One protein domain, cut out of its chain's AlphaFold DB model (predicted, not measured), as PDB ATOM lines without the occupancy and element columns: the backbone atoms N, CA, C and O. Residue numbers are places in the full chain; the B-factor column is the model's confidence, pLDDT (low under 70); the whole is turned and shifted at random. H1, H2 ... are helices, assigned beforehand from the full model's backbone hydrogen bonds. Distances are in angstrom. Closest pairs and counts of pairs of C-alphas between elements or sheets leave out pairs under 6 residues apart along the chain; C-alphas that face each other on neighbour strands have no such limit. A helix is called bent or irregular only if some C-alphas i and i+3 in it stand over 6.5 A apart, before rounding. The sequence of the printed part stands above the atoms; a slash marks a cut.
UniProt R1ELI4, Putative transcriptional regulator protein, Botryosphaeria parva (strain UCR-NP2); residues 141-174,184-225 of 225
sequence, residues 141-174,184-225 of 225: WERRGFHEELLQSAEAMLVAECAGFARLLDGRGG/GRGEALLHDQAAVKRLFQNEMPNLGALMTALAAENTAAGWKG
ATOM      1  N   TRP A 141     -31.023  12.034 -48.330       93.56
ATOM      2  CA  TRP A 141     -32.327  11.395 -48.170       93.56
ATOM      3  C   TRP A 141     -32.579  10.942 -46.728       93.56
ATOM      4  O   TRP A 141     -33.611  11.278 -46.156       93.56
ATOM      5  N   GLU A 142     -31.614  10.255 -46.112       92.19
ATOM      6  CA  GLU A 142     -31.711   9.794 -44.717       92.19
ATOM      7  C   GLU A 142     -31.795  10.964 -43.731       92.19
ATOM      8  O   GLU A 142     -32.553  10.932 -42.765       92.19
ATOM      9  N   ARG A 143     -31.036  12.034 -43.989       95.38
ATOM     10  CA  ARG A 143     -31.011  13.216 -43.122       95.38
ATOM     11  C   ARG A 143     -32.306  14.019 -43.170       95.38
ATOM     12  O   ARG A 143     -32.663  14.638 -42.170       95.38
ATOM     13  N   ARG A 144     -32.984  14.045 -44.322       94.19
ATOM     14  CA  ARG A 144     -34.129  14.927 -44.571       94.19
ATOM     15  C   ARG A 144     -35.228  14.744 -43.528       94.19
ATOM     16  O   ARG A 144     -35.543  15.705 -42.835       94.19
ATOM     17  N   GLY A 145     -35.736  13.521 -43.373       92.94
ATOM     18  CA  GLY A 145     -36.827  13.246 -42.433       92.94
ATOM     19  C   GLY A 145     -36.443  13.541 -40.980       92.94
ATOM     20  O   GLY A 145     -37.220  14.131 -40.239       92.94
ATOM     21  N   PHE A 146     -35.207  13.216 -40.587       94.06
ATOM     22  CA  PHE A 146     -34.712  13.500 -39.238       94.06
ATOM     23  C   PHE A 146     -34.611  15.007 -38.942       94.06
ATOM     24  O   PHE A 146     -35.000  15.454 -37.865       94.06
ATOM     25  N   HIS A 147     -34.116  15.808 -39.891       93.81
ATOM     26  CA  HIS A 147     -34.043  17.265 -39.733       93.81
ATOM     27  C   HIS A 147     -35.420  17.931 -39.749       93.81
ATOM     28  O   HIS A 147     -35.633  18.871 -38.988       93.81
ATOM     29  N   GLU A 148     -36.332  17.464 -40.608       95.69
ATOM     30  CA  GLU A 148     -37.710  17.962 -40.668       95.69
ATOM     31  C   GLU A 148     -38.417  17.749 -39.322       95.69
ATOM     32  O   GLU A 148     -38.934  18.709 -38.753       95.69
ATOM     33  N   GLU A 149     -38.336  16.546 -38.746       95.75
ATOM     34  CA  GLU A 149     -38.942  16.245 -37.442       95.75
ATOM     35  C   GLU A 149     -38.304  17.049 -36.295       95.75
ATOM     36  O   GLU A 149     -39.001  17.561 -35.415       95.75
ATOM     37  N   LEU A 150     -36.975  17.210 -36.305       94.56
ATOM     38  CA  LEU A 150     -36.273  18.005 -35.294       94.56
ATOM     39  C   LEU A 150     -36.678  19.484 -35.355       94.56
ATOM     40  O   LEU A 150     -36.876  20.113 -34.312       94.56
ATOM     41  N   LEU A 151     -36.812  20.033 -36.564       93.88
ATOM     42  CA  LEU A 151     -37.265  21.405 -36.771       93.88
ATOM     43  C   LEU A 151     -38.717  21.572 -36.320       93.88
ATOM     44  O   LEU A 151     -38.999  22.471 -35.531       93.88
ATOM     45  N   GLN A 152     -39.611  20.673 -36.733       95.38
ATOM     46  CA  GLN A 152     -41.016  20.692 -36.327       95.38
ATOM     47  C   GLN A 152     -41.169  20.591 -34.802       95.38
ATOM     48  O   GLN A 152     -41.969  21.310 -34.203       95.38
ATOM     49  N   SER A 153     -40.355  19.757 -34.151       94.12
ATOM     50  CA  SER A 153     -40.302  19.654 -32.689       94.12
ATOM     51  C   SER A 153     -39.842  20.962 -32.033       94.12
ATOM     52  O   SER A 153     -40.434  21.400 -31.044       94.12
ATOM     53  N   ALA A 154     -38.809  21.611 -32.578       93.38
ATOM     54  CA  ALA A 154     -38.326  22.900 -32.084       93.38
ATOM     55  C   ALA A 154     -39.379  24.007 -32.245       93.38
ATOM     56  O   ALA A 154     -39.635  24.758 -31.303       93.38
ATOM     57  N   GLU A 155     -40.035  24.071 -33.401       90.69
ATOM     58  CA  GLU A 155     -41.128  25.004 -33.671       90.69
ATOM     59  C   GLU A 155     -42.297  24.790 -32.707       90.69
ATOM     60  O   GLU A 155     -42.768  25.749 -32.094       90.69
ATOM     61  N   ALA A 156     -42.722  23.541 -32.497       92.81
ATOM     62  CA  ALA A 156     -43.798  23.213 -31.568       92.81
ATOM     63  C   ALA A 156     -43.487  23.667 -30.130       92.81
ATOM     64  O   ALA A 156     -44.369  24.211 -29.460       92.81
ATOM     65  N   MET A 157     -42.239  23.512 -29.668       92.62
ATOM     66  CA  MET A 157     -41.806  24.019 -28.357       92.62
ATOM     67  C   MET A 157     -41.910  25.548 -28.273       92.62
ATOM     68  O   MET A 157     -42.481  26.069 -27.316       92.62
ATOM     69  N   LEU A 158     -41.419  26.273 -29.283       86.94
ATOM     70  CA  LEU A 158     -41.462  27.742 -29.312       86.94
ATOM     71  C   LEU A 158     -42.894  28.287 -29.406       86.94
ATOM     72  O   LEU A 158     -43.227  29.284 -28.762       86.94
ATOM     73  N   VAL A 159     -43.757  27.632 -30.183       84.44
ATOM     74  CA  VAL A 159     -45.180  27.982 -30.289       84.44
ATOM     75  C   VAL A 159     -45.888  27.753 -28.953       84.44
ATOM     76  O   VAL A 159     -46.669  28.605 -28.527       84.44
ATOM     77  N   ALA A 160     -45.599  26.646 -28.264       86.94
ATOM     78  CA  ALA A 160     -46.167  26.362 -26.950       86.94
ATOM     79  C   ALA A 160     -45.756  27.410 -25.901       86.94
ATOM     80  O   ALA A 160     -46.614  27.876 -25.149       86.94
ATOM     81  N   GLU A 161     -44.484  27.828 -25.890       87.00
ATOM     82  CA  GLU A 161     -43.993  28.920 -25.036       87.00
ATOM     83  C   GLU A 161     -44.716  30.241 -25.332       87.00
ATOM     84  O   GLU A 161     -45.259  30.873 -24.424       87.00
ATOM     85  N   CYS A 162     -44.802  30.630 -26.609       79.88
ATOM     86  CA  CYS A 162     -45.502  31.849 -27.020       79.88
ATOM     87  C   CYS A 162     -46.983  31.833 -26.611       79.88
ATOM     88  O   CYS A 162     -47.496  32.828 -26.099       79.88
ATOM     89  N   ALA A 163     -47.674  30.706 -26.807       78.12
ATOM     90  CA  ALA A 163     -49.074  30.551 -26.426       78.12
ATOM     91  C   ALA A 163     -49.265  30.593 -24.901       78.12
ATOM     92  O   ALA A 163     -50.236  31.177 -24.417       78.12
ATOM     93  N   GLY A 164     -48.349  29.995 -24.132       79.00
ATOM     94  CA  GLY A 164     -48.338  30.078 -22.671       79.00
ATOM     95  C   GLY A 164     -48.161  31.515 -22.183       79.00
ATOM     96  O   GLY A 164     -48.947  31.995 -21.368       79.00
ATOM     97  N   PHE A 165     -47.197  32.234 -22.756       76.06
ATOM     98  CA  PHE A 165     -46.937  33.632 -22.433       76.06
ATOM     99  C   PHE A 165     -48.111  34.555 -22.790       76.06
ATOM    100  O   PHE A 165     -48.517  35.367 -21.960       76.06
ATOM    101  N   ALA A 166     -48.716  34.398 -23.974       71.94
ATOM    102  CA  ALA A 166     -49.898  35.166 -24.376       71.94
ATOM    103  C   ALA A 166     -51.064  34.962 -23.394       71.94
ATOM    104  O   ALA A 166     -51.635  35.929 -22.898       71.94
ATOM    105  N   ARG A 167     -51.332  33.711 -22.992       74.44
ATOM    106  CA  ARG A 167     -52.344  33.406 -21.967       74.44
ATOM    107  C   ARG A 167     -52.043  34.041 -20.615       74.44
ATOM    108  O   ARG A 167     -52.983  34.352 -19.895       74.44
ATOM    109  N   LEU A 168     -50.780  34.233 -20.237       70.31
ATOM    110  CA  LEU A 168     -50.430  34.933 -18.996       70.31
ATOM    111  C   LEU A 168     -50.669  36.443 -19.092       70.31
ATOM    112  O   LEU A 168     -51.083  37.056 -18.105       70.31
ATOM    113  N   LEU A 169     -50.445  37.031 -20.269       67.38
ATOM    114  CA  LEU A 169     -50.750  38.437 -20.537       67.38
ATOM    115  C   LEU A 169     -52.265  38.693 -20.595       67.38
ATOM    116  O   LEU A 169     -52.739  39.650 -19.983       67.38
ATOM    117  N   ASP A 170     -53.024  37.801 -21.237       66.81
ATOM    118  CA  ASP A 170     -54.487  37.886 -21.373       66.81
ATOM    119  C   ASP A 170     -55.228  37.444 -20.089       66.81
ATOM    120  O   ASP A 170     -56.288  37.955 -19.718       66.81
ATOM    121  N   GLY A 171     -54.664  36.471 -19.373       56.69
ATOM    122  CA  GLY A 171     -55.336  35.616 -18.388       56.69
ATOM    123  C   GLY A 171     -55.177  36.007 -16.925       56.69
ATOM    124  O   GLY A 171     -55.570  35.248 -16.040       56.69
ATOM    125  N   ARG A 172     -54.763  37.242 -16.635       51.69
ATOM    126  CA  ARG A 172     -55.247  37.906 -15.413       51.69
ATOM    127  C   ARG A 172     -56.763  38.205 -15.476       51.69
ATOM    128  O   ARG A 172     -57.328  38.677 -14.496       51.69
ATOM    129  N   GLY A 173     -57.427  37.910 -16.599       47.44
ATOM    130  CA  GLY A 173     -58.873  38.037 -16.816       47.44
ATOM    131  C   GLY A 173     -59.720  36.771 -16.600       47.44
ATOM    132  O   GLY A 173     -60.869  36.765 -17.025       47.44
ATOM    133  N   GLY A 174     -59.201  35.706 -15.975       44.06
ATOM    134  CA  GLY A 174     -59.935  34.438 -15.778       44.06
ATOM    135  C   GLY A 174     -60.345  34.098 -14.337       44.06
ATOM    136  O   GLY A 174     -60.829  32.998 -14.088       44.06
ATOM    137  N   GLY A 184     -55.696  48.097 -15.278       48.34
ATOM    138  CA  GLY A 184     -54.546  48.966 -14.994       48.34
ATOM    139  C   GLY A 184     -53.296  48.229 -14.496       48.34
ATOM    140  O   GLY A 184     -52.202  48.783 -14.518       48.34
ATOM    141  N   ARG A 185     -53.417  46.968 -14.056       48.97
ATOM    142  CA  ARG A 185     -52.286  46.188 -13.530       48.97
ATOM    143  C   ARG A 185     -51.531  45.421 -14.619       48.97
ATOM    144  O   ARG A 185     -50.353  45.143 -14.421       48.97
ATOM    145  N   GLY A 186     -52.188  45.098 -15.737       49.25
ATOM    146  CA  GLY A 186     -51.529  44.608 -16.955       49.25
ATOM    147  C   GLY A 186     -50.732  45.721 -17.637       49.25
ATOM    148  O   GLY A 186     -49.550  45.547 -17.915       49.25
ATOM    149  N   GLU A 187     -51.328  46.908 -17.771       50.69
ATOM    150  CA  GLU A 187     -50.638  48.102 -18.280       50.69
ATOM    151  C   GLU A 187     -49.478  48.549 -17.372       50.69
ATOM    152  O   GLU A 187     -48.387  48.836 -17.861       50.69
ATOM    153  N   ALA A 188     -49.653  48.536 -16.044       52.53
ATOM    154  CA  ALA A 188     -48.572  48.867 -15.109       52.53
ATOM    155  C   ALA A 188     -47.410  47.856 -15.143       52.53
ATOM    156  O   ALA A 188     -46.264  48.246 -14.940       52.53
ATOM    157  N   LEU A 189     -47.690  46.574 -15.416       53.53
ATOM    158  CA  LEU A 189     -46.658  45.551 -15.596       53.53
ATOM    159  C   LEU A 189     -45.865  45.800 -16.882       53.53
ATOM    160  O   LEU A 189     -44.647  45.714 -16.850       53.53
ATOM    161  N   LEU A 190     -46.535  46.166 -17.980       56.81
ATOM    162  CA  LEU A 190     -45.888  46.536 -19.245       56.81
ATOM    163  C   LEU A 190     -45.017  47.798 -19.119       56.81
ATOM    164  O   LEU A 190     -44.028  47.933 -19.838       56.81
ATOM    165  N   HIS A 191     -45.348  48.691 -18.183       57.03
ATOM    166  CA  HIS A 191     -44.523  49.848 -17.835       57.03
ATOM    167  C   HIS A 191     -43.320  49.510 -16.930       57.03
ATOM    168  O   HIS A 191     -42.355  50.277 -16.907       57.03
ATOM    169  N   ASP A 192     -43.328  48.370 -16.226       66.56
ATOM    170  CA  ASP A 192     -42.179  47.860 -15.470       66.56
ATOM    171  C   ASP A 192     -41.353  46.893 -16.330       66.56
ATOM    172  O   ASP A 192     -41.525  45.670 -16.335       66.56
ATOM    173  N   GLN A 193     -40.387  47.467 -17.045       61.03
ATOM    174  CA  GLN A 193     -39.477  46.741 -17.930       61.03
ATOM    175  C   GLN A 193     -38.725  45.598 -17.222       61.03
ATOM    176  O   GLN A 193     -38.411  44.583 -17.851       61.03
ATOM    177  N   ALA A 194     -38.436  45.722 -15.921       66.12
ATOM    178  CA  ALA A 194     -37.742  44.679 -15.172       66.12
ATOM    179  C   ALA A 194     -38.667  43.488 -14.881       66.12
ATOM    180  O   ALA A 194     -38.227  42.336 -14.946       66.12
ATOM    181  N   ALA A 195     -39.945  43.752 -14.603       65.62
ATOM    182  CA  ALA A 195     -40.951  42.718 -14.400       65.62
ATOM    183  C   ALA A 195     -41.270  41.966 -15.701       65.62
ATOM    184  O   ALA A 195     -41.274  40.734 -15.697       65.62
ATOM    185  N   VAL A 196     -41.430  42.678 -16.824       66.31
ATOM    186  CA  VAL A 196     -41.628  42.059 -18.152       66.31
ATOM    187  C   VAL A 196     -40.435  41.189 -18.533       66.31
ATOM    188  O   VAL A 196     -40.616  40.065 -18.991       66.31
ATOM    189  N   LYS A 197     -39.205  41.663 -18.292       66.62
ATOM    190  CA  LYS A 197     -37.990  40.894 -18.587       66.62
ATOM    191  C   LYS A 197     -37.928  39.584 -17.801       66.62
ATOM    192  O   LYS A 197     -37.589  38.556 -18.374       66.62
ATOM    193  N   ARG A 198     -38.263  39.605 -16.506       72.19
ATOM    194  CA  ARG A 198     -38.304  38.387 -15.677       72.19
ATOM    195  C   ARG A 198     -39.388  37.421 -16.145       72.19
ATOM    196  O   ARG A 198     -39.133  36.227 -16.208       72.19
ATOM    197  N   LEU A 199     -40.565  37.938 -16.498       69.62
ATOM    198  CA  LEU A 199     -41.659  37.125 -17.025       69.62
ATOM    199  C   LEU A 199     -41.259  36.457 -18.346       69.62
ATOM    200  O   LEU A 199     -41.378  35.248 -18.475       69.62
ATOM    201  N   PHE A 200     -40.694  37.218 -19.285       71.69
ATOM    202  CA  PHE A 200     -40.178  36.691 -20.549       71.69
ATOM    203  C   PHE A 200     -39.149  35.573 -20.322       71.69
ATOM    204  O   PHE A 200     -39.238  34.514 -20.930       71.69
ATOM    205  N   GLN A 201     -38.187  35.790 -19.419       74.50
ATOM    206  CA  GLN A 201     -37.125  34.820 -19.135       74.50
ATOM    207  C   GLN A 201     -37.637  33.525 -18.497       74.50
ATOM    208  O   GLN A 201     -37.080  32.463 -18.761       74.50
ATOM    209  N   ASN A 202     -38.669  33.614 -17.659       78.94
ATOM    210  CA  ASN A 202     -39.232  32.452 -16.980       78.94
ATOM    211  C   ASN A 202     -40.164  31.645 -17.889       78.94
ATOM    212  O   ASN A 202     -40.165  30.421 -17.817       78.94
ATOM    213  N   GLU A 203     -40.944  32.330 -18.726       81.25
ATOM    214  CA  GLU A 203     -42.023  31.711 -19.504       81.25
ATOM    215  C   GLU A 203     -41.601  31.328 -20.927       81.25
ATOM    216  O   GLU A 203     -42.242  30.486 -21.550       81.25
ATOM    217  N   MET A 204     -40.528  31.928 -21.454       83.31
ATOM    218  CA  MET A 204     -40.019  31.647 -22.803       83.31
ATOM    219  C   MET A 204     -38.498  31.397 -22.813       83.31
ATOM    220  O   MET A 204     -37.740  32.123 -23.474       83.31
ATOM    221  N   PRO A 205     -38.009  30.403 -22.049       85.31
ATOM    222  CA  PRO A 205     -36.582  30.123 -21.946       85.31
ATOM    223  C   PRO A 205     -35.965  29.668 -23.277       85.31
ATOM    224  O   PRO A 205     -34.847  30.089 -23.589       85.31
ATOM    225  N   ASN A 206     -36.663  28.862 -24.087       88.00
ATOM    226  CA  ASN A 206     -36.118  28.376 -25.358       88.00
ATOM    227  C   ASN A 206     -36.082  29.483 -26.416       88.00
ATOM    228  O   ASN A 206     -35.066  29.640 -27.100       88.00
ATOM    229  N   LEU A 207     -37.127  30.311 -26.510       84.44
ATOM    230  CA  LEU A 207     -37.114  31.482 -27.393       84.44
ATOM    231  C   LEU A 207     -36.004  32.470 -27.003       84.44
ATOM    232  O   LEU A 207     -35.285  32.974 -27.867       84.44
ATOM    233  N   GLY A 208     -35.819  32.719 -25.704       79.19
ATOM    234  CA  GLY A 208     -34.737  33.568 -25.206       79.19
ATOM    235  C   GLY A 208     -33.345  33.034 -25.563       79.19
ATOM    236  O   GLY A 208     -32.471  33.804 -25.976       79.19
ATOM    237  N   ALA A 209     -33.145  31.717 -25.460       82.50
ATOM    238  CA  ALA A 209     -31.907  31.058 -25.868       82.50
ATOM    239  C   ALA A 209     -31.654  31.197 -27.380       82.50
ATOM    240  O   ALA A 209     -30.550  31.576 -27.775       82.50
ATOM    241  N   LEU A 210     -32.677  30.979 -28.216       83.62
ATOM    242  CA  LEU A 210     -32.586  31.137 -29.672       83.62
ATOM    243  C   LEU A 210     -32.195  32.567 -30.066       83.62
ATOM    244  O   LEU A 210     -31.254  32.766 -30.832       83.62
ATOM    245  N   MET A 211     -32.870  33.572 -29.504       79.25
ATOM    246  CA  MET A 211     -32.576  34.982 -29.787       79.25
ATOM    247  C   MET A 211     -31.145  35.360 -29.387       79.25
ATOM    248  O   MET A 211     -30.473  36.101 -30.104       79.25
ATOM    249  N   THR A 212     -30.658  34.820 -28.268       75.44
ATOM    250  CA  THR A 212     -29.279  35.031 -27.808       75.44
ATOM    251  C   THR A 212     -28.267  34.388 -28.758       75.44
ATOM    252  O   THR A 212     -27.269  35.023 -29.100       75.44
ATOM    253  N   ALA A 213     -28.528  33.161 -29.216       75.56
ATOM    254  CA  ALA A 213     -27.666  32.462 -30.168       75.56
ATOM    255  C   ALA A 213     -27.581  33.206 -31.511       75.56
ATOM    256  O   ALA A 213     -26.483  33.483 -31.991       75.56
ATOM    257  N   LEU A 214     -28.723  33.629 -32.064       74.31
ATOM    258  CA  LEU A 214     -28.781  34.401 -33.311       74.31
ATOM    259  C   LEU A 214     -28.057  35.749 -33.193       74.31
ATOM    260  O   LEU A 214     -27.329  36.152 -34.101       74.31
ATOM    261  N   ALA A 215     -28.219  36.443 -32.062       73.94
ATOM    262  CA  ALA A 215     -27.509  37.692 -31.806       73.94
ATOM    263  C   ALA A 215     -25.986  37.479 -31.747       73.94
ATOM    264  O   ALA A 215     -25.236  38.256 -32.340       73.94
ATOM    265  N   ALA A 216     -25.525  36.408 -31.090       70.75
ATOM    266  CA  ALA A 216     -24.108  36.067 -31.018       70.75
ATOM    267  C   ALA A 216     -23.512  35.780 -32.410       70.75
ATOM    268  O   ALA A 216     -22.450  36.309 -32.743       70.75
ATOM    269  N   GLU A 217     -24.213  35.029 -33.260       71.56
ATOM    270  CA  GLU A 217     -23.762  34.748 -34.630       71.56
ATOM    271  C   GLU A 217     -23.678  36.012 -35.498       71.56
ATOM    272  O   GLU A 217     -22.692  36.210 -36.214       71.56
ATOM    273  N   ASN A 218     -24.655  36.916 -35.385       61.50
ATOM    274  CA  ASN A 218     -24.662  38.167 -36.147       61.50
ATOM    275  C   ASN A 218     -23.497  39.094 -35.745       61.50
ATOM    276  O   ASN A 218     -22.863  39.725 -36.592       61.50
ATOM    277  N   THR A 219     -23.137  39.120 -34.456       59.56
ATOM    278  CA  THR A 219     -21.955  39.869 -33.994       59.56
ATOM    279  C   THR A 219     -20.635  39.271 -34.486       59.56
ATOM    280  O   THR A 219     -19.705  40.019 -34.779       59.56
ATOM    281  N   ALA A 220     -20.555  37.946 -34.650       59.09
ATOM    282  CA  ALA A 220     -19.367  37.276 -35.179       59.09
ATOM    283  C   ALA A 220     -19.187  37.494 -36.694       59.09
ATOM    284  O   ALA A 220     -18.057  37.574 -37.181       59.09
ATOM    285  N   ALA A 221     -20.285  37.627 -37.445       52.94
ATOM    286  CA  ALA A 221     -20.255  37.920 -38.878       52.94
ATOM    287  C   ALA A 221     -19.802  39.363 -39.188       52.94
ATOM    288  O   ALA A 221     -19.133  39.594 -40.195       52.94
ATOM    289  N   GLY A 222     -20.091  40.322 -38.299       45.81
ATOM    290  CA  GLY A 222     -19.735  41.739 -38.461       45.81
ATOM    291  C   GLY A 222     -18.237  42.070 -38.382       45.81
ATOM    292  O   GLY A 222     -17.856  43.201 -38.659       45.81
ATOM    293  N   TRP A 223     -17.373  41.114 -38.022       45.34
ATOM    294  CA  TRP A 223     -15.913  41.303 -37.920       45.34
ATOM    295  C   TRP A 223     -15.119  40.752 -39.116       45.34
ATOM    296  O   TRP A 223     -13.889  40.716 -39.078       45.34
ATOM    297  N   LYS A 224     -15.798  40.327 -40.188       44.44
ATOM    298  CA  LYS A 224     -15.171  39.893 -41.453       44.44
ATOM    299  C   LYS A 224     -15.413  40.858 -42.628       44.44
ATOM    300  O   LYS A 224     -15.354  40.420 -43.775       44.44
ATOM    301  N   GLY A 225     -15.700  42.131 -42.345       37.25
ATOM    302  CA  GLY A 225     -15.862  43.202 -43.340       37.25
ATOM    303  C   GLY A 225     -14.648  44.112 -43.420       37.25
ATOM    304  O   GLY A 225     -14.145  44.486 -42.339       37.25
TER     305      GLY A 225
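AT A GLANCE: This is residues 141 to 174 and 184 to 225 of the 225 residues of the protein "Putative transcriptional regulator protein" of Botryosphaeria parva (strain UCR-NP2) (UniProt R1ELI4). One long helix, H1, makes the longest axis, and the point of a V formed by H3 and H4 meets it along one side, past its halfway point. H4 runs away from H1 as one arm of the V, with residues 211 to 225 sticking out; H3 is the other arm, and the short H2 turns back from its far end towards the last part of H1, whose residues 141 to 153 stick out. The printed part has 76 residues with four named helices, H1, H2, H3 and H4 in that order, and no named strand: the class is all helix. It is only just loose, close to extended, with a radius of gyration of the C-alphas of 17.1 A, and only just flat, spanning 53 by 36 by 15 A.

IN THESE COORDINATES: Find C-alpha 141 at (-32.327, 11.395, -48.170); from there H1, residues 141 to 173, runs 49.0 A to C-alpha 173 at (-58.873, 38.037, -16.816). It has a kink of 28 degrees near residue 167 and is irregular, but only just: C-alphas 169 and 172 are 6.8 A apart. Past the cut you meet H2, residues 184 to 191, then H3, residues 193 to 203, 15.3 A long. H4, residues 205 to 221, runs 24.8 A and ends at C-alpha 221, (-20.255, 37.920, -38.878).

HOW THE PARTS SIT: Start at H1 and look at Leu 158: its C-alpha is 6.0 A from that of Leu 207, the closest pair where H1 touches H4. H1 touches H4 with residues 157 to 161 alone, and H4 touches H1 with residues 206 to 207 alone, at a steep tilt of 60 degrees, opposite ways. H1 touches H3 with residues 161 to 165 alone, at a steep tilt of 48 degrees, opposite ways; the closest C-alphas, of Phe 165 and Glu 203, are 6.0 A apart. H3 and H4 are close but not clearly touching, the C-alphas of Gln 201 and Gly 208 being closest at 6.6 A; their tilt of 72 degrees is only just about perpendicular. H2 and H3, about perpendicular at 86 degrees, only just touch, with 3 pairs of C-alphas within 8 A, and only at the corner, closest at Leu 190 and Val 196, 6.3 A. H2 is close to H1 but not clearly touching, C-alphas 169 and 186 being closest at 7.2 A, and apart from H4. In H2, H3 and H4 every O i to N i+4 pair is within hydrogen-bond range; in H1, 25 of 29 are.

THE WHOLE: The C-alphas of Trp 141 and Gly 184 are the two farthest apart, 54.8 A. Residues 175 to 183 are not printed, and C-alphas 174 and 184 stand 15.5 A apart across that cut. The links H2 to H3 and H3 to H4 are tight. Mean pLDDT of the printed part is 73.4; look for values under 70 at residues 169 to 174, 184 to 197, 199 and 218 to 225.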